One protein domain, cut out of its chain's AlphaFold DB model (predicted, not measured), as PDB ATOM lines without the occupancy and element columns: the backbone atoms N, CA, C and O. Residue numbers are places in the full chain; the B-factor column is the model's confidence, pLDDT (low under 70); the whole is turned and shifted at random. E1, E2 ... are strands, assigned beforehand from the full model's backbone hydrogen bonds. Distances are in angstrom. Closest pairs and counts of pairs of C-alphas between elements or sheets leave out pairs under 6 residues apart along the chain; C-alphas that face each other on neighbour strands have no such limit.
ATOM      1  N   THR A  93     122.546 -22.300 -14.989       73.31
ATOM      2  CA  THR A  93     123.635 -21.868 -15.866       73.31
ATOM      3  C   THR A  93     124.451 -23.093 -16.265       73.31
ATOM      4  O   THR A  93     125.294 -23.562 -15.505       73.31
ATOM      5  N   ILE A  94     124.195 -23.631 -17.455       80.44
ATOM      6  CA  ILE A  94     125.010 -24.706 -18.030       80.44
ATOM      7  C   ILE A  94     126.106 -24.052 -18.874       80.44
ATOM      8  O   ILE A  94     125.816 -23.303 -19.806       80.44
ATOM      9  N   THR A  95     127.366 -24.316 -18.539       83.81
ATOM     10  CA  THR A  95     128.536 -23.852 -19.294       83.81
ATOM     11  C   THR A  95     129.420 -25.041 -19.644       83.81
ATOM     12  O   THR A  95     129.523 -25.990 -18.869       83.81
ATOM     13  N   ASN A  96     130.050 -24.995 -20.816       86.94
ATOM     14  CA  ASN A  96     131.086 -25.939 -21.209       86.94
ATOM     15  C   ASN A  96     132.500 -25.419 -20.923       86.94
ATOM     16  O   ASN A  96     133.461 -26.084 -21.298       86.94
ATOM     17  N   ASN A  97     132.643 -24.268 -20.257       87.12
ATOM     18  CA  ASN A  97     133.949 -23.718 -19.913       87.12
ATOM     19  C   ASN A  97     134.728 -24.716 -19.047       87.12
ATOM     20  O   ASN A  97     134.228 -25.139 -17.997       87.12
ATOM     21  N   PRO A  98     135.949 -25.099 -19.452       81.94
ATOM     22  CA  PRO A  98     136.680 -26.113 -18.732       81.94
ATOM     23  C   PRO A  98     137.264 -25.493 -17.453       81.94
ATOM     24  O   PRO A  98     137.853 -24.416 -17.473       81.94
ATOM     25  N   ILE A  99     137.060 -26.162 -16.316       83.75
ATOM     26  CA  ILE A  99     137.543 -25.684 -15.004       83.75
ATOM     27  C   ILE A  99     138.952 -26.214 -14.708       83.75
ATOM     28  O   ILE A  99     139.760 -25.532 -14.084       83.75
ATOM     29  N   VAL A 100     139.244 -27.443 -15.140       82.19
ATOM     30  CA  VAL A 100     140.473 -28.176 -14.782       82.19
ATOM     31  C   VAL A 100     141.426 -28.334 -15.971       82.19
ATOM     32  O   VAL A 100     142.632 -28.489 -15.788       82.19
ATOM     33  N   HIS A 101     140.903 -28.296 -17.195       80.06
ATOM     34  CA  HIS A 101     141.634 -28.635 -18.416       80.06
ATOM     35  C   HIS A 101     141.653 -27.456 -19.400       80.06
ATOM     36  O   HIS A 101     140.830 -26.555 -19.269       80.06
ATOM     37  N   PRO A 102     142.593 -27.421 -20.360       81.00
ATOM     38  CA  PRO A 102     142.646 -26.343 -21.349       81.00
ATOM     39  C   PRO A 102     141.530 -26.443 -22.399       81.00
ATOM     40  O   PRO A 102     141.110 -25.417 -22.926       81.00
ATOM     41  N   ASP A 103     141.032 -27.656 -22.655       83.56
ATOM     42  CA  ASP A 103     140.084 -27.944 -23.730       83.56
ATOM     43  C   ASP A 103     138.709 -28.360 -23.189       83.56
ATOM     44  O   ASP A 103     138.582 -29.021 -22.151       83.56
ATOM     45  N   THR A 104     137.661 -27.997 -23.924       87.25
ATOM     46  CA  THR A 104     136.279 -28.380 -23.634       87.25
ATOM     47  C   THR A 104     136.032 -29.840 -24.005       87.25
ATOM     48  O   THR A 104     136.294 -30.267 -25.122       87.25
ATOM     49  N   THR A 105     135.496 -30.624 -23.069       90.50
ATOM     50  CA  THR A 105     135.077 -32.019 -23.338       90.50
ATOM     51  C   THR A 105     133.646 -32.091 -23.866       90.50
ATOM     52  O   THR A 105     133.297 -32.993 -24.621       90.50
ATOM     53  N   ILE A 106     132.805 -31.151 -23.436       91.62
ATOM     54  CA  ILE A 106     131.374 -31.104 -23.726       91.62
ATOM     55  C   ILE A 106     131.101 -29.925 -24.662       91.62
ATOM     56  O   ILE A 106     131.628 -28.832 -24.454       91.62
ATOM     57  N   ALA A 107     130.241 -30.126 -25.653       90.88
ATOM     58  CA  ALA A 107     129.636 -29.066 -26.443       90.88
ATOM     59  C   ALA A 107     128.195 -28.841 -25.971       90.88
ATOM     60  O   ALA A 107     127.436 -29.783 -25.760       90.88
ATOM     61  N   ILE A 108     127.818 -27.574 -25.806       90.31
ATOM     62  CA  ILE A 108     126.427 -27.185 -25.566       90.31
ATOM     63  C   ILE A 108     125.928 -26.552 -26.855       90.31
ATOM     64  O   ILE A 108     126.316 -25.432 -27.194       90.31
ATOM     65  N   THR A 109     125.083 -27.275 -27.577       89.38
ATOM     66  CA  THR A 109     124.487 -26.814 -28.830       89.38
ATOM     67  C   THR A 109     123.018 -26.483 -28.590       89.38
ATOM     68  O   THR A 109     122.344 -27.073 -27.745       89.38
ATOM     69  N   ARG A 110     122.501 -25.475 -29.292       85.38
ATOM     70  CA  ARG A 110     121.068 -25.169 -29.293       85.38
ATOM     71  C   ARG A 110     120.496 -25.496 -30.658       85.38
ATOM     72  O   ARG A 110     121.025 -25.032 -31.666       85.38
ATOM     73  N   VAL A 111     119.411 -26.260 -30.661       85.69
ATOM     74  CA  VAL A 111     118.610 -26.555 -31.850       85.69
ATOM     75  C   VAL A 111     117.161 -26.257 -31.487       85.69
ATOM     76  O   VAL A 111     116.605 -26.875 -30.577       85.69
ATOM     77  N   ASP A 112     116.571 -25.270 -32.159       86.94
ATOM     78  CA  ASP A 112     115.251 -24.717 -31.841       86.94
ATOM     79  C   ASP A 112     115.139 -24.302 -30.356       86.94
ATOM     80  O   ASP A 112     115.955 -23.526 -29.852       86.94
ATOM     81  N   ASN A 113     114.145 -24.838 -29.641       81.62
ATOM     82  CA  ASN A 113     113.913 -24.590 -28.218       81.62
ATOM     83  C   ASN A 113     114.655 -25.581 -27.300       81.62
ATOM     84  O   ASN A 113     114.506 -25.500 -26.080       81.62
ATOM     85  N   ASN A 114     115.447 -26.505 -27.855       82.12
ATOM     86  CA  ASN A 114     116.169 -27.514 -27.087       82.12
ATOM     87  C   ASN A 114     117.642 -27.132 -26.903       82.12
ATOM     88  O   ASN A 114     118.313 -26.644 -27.815       82.12
ATOM     89  N   ILE A 115     118.159 -27.403 -25.704       86.62
ATOM     90  CA  ILE A 115     119.592 -27.381 -25.406       86.62
ATOM     91  C   ILE A 115     120.074 -28.828 -25.474       86.62
ATOM     92  O   ILE A 115     119.606 -29.655 -24.689       86.62
ATOM     93  N   ASN A 116     120.991 -29.135 -26.389       89.81
ATOM     94  CA  ASN A 116     121.652 -30.430 -26.448       89.81
ATOM     95  C   ASN A 116     123.009 -30.357 -25.740       89.81
ATOM     96  O   ASN A 116     123.737 -29.367 -25.851       89.81
ATOM     97  N   ILE A 117     123.332 -31.406 -24.992       91.75
ATOM     98  CA  ILE A 117     124.620 -31.574 -24.318       91.75
ATOM     99  C   ILE A 117     125.308 -32.738 -25.016       91.75
ATOM    100  O   ILE A 117     124.879 -33.885 -24.896       91.75
ATOM    101  N   GLU A 118     126.361 -32.430 -25.757       92.12
ATOM    102  CA  GLU A 118     127.096 -33.384 -26.578       92.12
ATOM    103  C   GLU A 118     128.513 -33.564 -26.036       92.12
ATOM    104  O   GLU A 118     129.084 -32.663 -25.422       92.12
ATOM    105  N   VAL A 119     129.102 -34.735 -26.273       92.00
ATOM    106  CA  VAL A 119     130.546 -34.915 -26.097       92.00
ATOM    107  C   VAL A 119     131.224 -34.365 -27.347       92.00
ATOM    108  O   VAL A 119     130.958 -34.848 -28.442       92.00
ATOM    109  N   ASP A 120     132.090 -33.372 -27.170       90.75
ATOM    110  CA  ASP A 120     132.856 -32.754 -28.254       90.75
ATOM    111  C   ASP A 120     134.121 -33.569 -28.539       90.75
ATOM    112  O   ASP A 120     134.282 -34.174 -29.599       90.75
ATOM    113  N   SER A 121     135.001 -33.672 -27.538       88.44
ATOM    114  CA  SER A 121     136.243 -34.432 -27.648       88.44
ATOM    115  C   SER A 121     136.607 -35.153 -26.351       88.44
ATOM    116  O   SER A 121     136.457 -34.629 -25.249       88.44
ATOM    117  N   ILE A 122     137.113 -36.380 -26.490       88.94
ATOM    118  CA  ILE A 122     137.724 -37.160 -25.408       88.94
ATOM    119  C   ILE A 122     139.217 -37.238 -25.710       88.94
ATOM    120  O   ILE A 122     139.629 -37.804 -26.721       88.94
ATOM    121  N   THR A 123     140.035 -36.669 -24.829       87.31
ATOM    122  CA  THR A 123     141.497 -36.721 -24.920       87.31
ATOM    123  C   THR A 123     142.054 -37.735 -23.920       87.31
ATOM    124  O   THR A 123     141.322 -38.330 -23.126       87.31
ATOM    125  N   GLY A 124     143.379 -37.911 -23.908       85.69
ATOM    126  CA  GLY A 124     144.043 -38.768 -22.925       85.69
ATOM    127  C   GLY A 124     143.808 -38.358 -21.464       85.69
ATOM    128  O   GLY A 124     143.966 -39.195 -20.587       85.69
ATOM    129  N   LEU A 125     143.401 -37.112 -21.187       86.38
ATOM    130  CA  LEU A 125     143.104 -36.642 -19.826       86.38
ATOM    131  C   LEU A 125     141.798 -37.225 -19.263       86.38
ATOM    132  O   LEU A 125     141.682 -37.404 -18.055       86.38
ATOM    133  N   GLN A 126     140.830 -37.530 -20.129       89.69
ATOM    134  CA  GLN A 126     139.539 -38.118 -19.759       89.69
ATOM    135  C   GLN A 126     139.572 -39.652 -19.760       89.69
ATOM    136  O   GLN A 126     138.604 -40.293 -19.350       89.69
ATOM    137  N   ILE A 127     140.670 -40.252 -20.221       91.50
ATOM    138  CA  ILE A 127     140.843 -41.700 -20.305       91.50
ATOM    139  C   ILE A 127     141.706 -42.158 -19.132       91.50
ATOM    140  O   ILE A 127     142.866 -41.774 -18.998       91.50
ATOM    141  N   VAL A 128     141.147 -43.021 -18.289       93.19
ATOM    142  CA  VAL A 128     141.896 -43.627 -17.185       93.19
ATOM    143  C   VAL A 128     142.895 -44.642 -17.745       93.19
ATOM    144  O   VAL A 128     142.618 -45.370 -18.699       93.19
ATOM    145  N   ASP A 129     144.082 -44.719 -17.144       89.81
ATOM    146  CA  ASP A 129     145.086 -45.683 -17.587       89.81
ATOM    147  C   ASP A 129     144.532 -47.121 -17.554       89.81
ATOM    148  O   ASP A 129     143.894 -47.547 -16.591       89.81
ATOM    149  N   ARG A 130     144.789 -47.873 -18.631       87.31
ATOM    150  CA  ARG A 130     144.288 -49.241 -18.874       87.31
ATOM    151  C   ARG A 130     142.758 -49.391 -18.930       87.31
ATOM    152  O   ARG A 130     142.281 -50.526 -18.881       87.31
ATOM    153  N   SER A 131     141.990 -48.307 -19.057       92.50
ATOM    154  CA  SER A 131     140.523 -48.394 -19.071       92.50
ATOM    155  C   SER A 131     139.917 -48.760 -20.422       92.50
ATOM    156  O   SER A 131     138.768 -49.170 -20.441       92.50
ATOM    157  N   ILE A 132     140.658 -48.616 -21.527       90.44
ATOM    158  CA  ILE A 132     140.176 -48.937 -22.879       90.44
ATOM    159  C   ILE A 132     140.657 -50.330 -23.297       90.44
ATOM    160  O   ILE A 132     141.863 -50.589 -23.384       90.44
TER     161      ILE A 132
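What this domain is: This is residues 93 to 132 of the 275 residues of an uncharacterized protein of Eudoraea sp (UniProt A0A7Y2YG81). Little regular structure: a lone two-stranded hairpin, E1 and E2, makes one end of a loose, elongated shape, with a long unnamed stretch before it that folds back and another after it that runs away to a tail, residues 127 to 132, which sticks out. The printed part has 40 residues with no named helix and two named strands, E1 then E2, antiparallel neighbours; the class is all strand, though strands hold only 12 residues. The radius of gyration of the C-alphas is 12.5 A, and the spans are 40 by 21 by 12 A.

Where its parts are: E1, residues 106 to 111, is 15.8 A long from C-alpha 106 at (131.374, -31.104, -23.726). E2, residues 114 to 119, is 16.2 A long, to C-alpha 119 at (130.546, -34.915, -26.097).

How they stand to each other: E1 and E2 form an antiparallel hairpin with a tight link, their directions 152 degrees apart. C-alphas 106 and 119 face each other at 4.6 A. N 107 and O 118, 2.8 A, are within hydrogen-bond range.

The domain as a whole: The C-alphas farthest apart, of Asn 113 and Arg 130, are 40.2 A apart. The printed part has no cut, and no printed residue is under 70 in pLDDT.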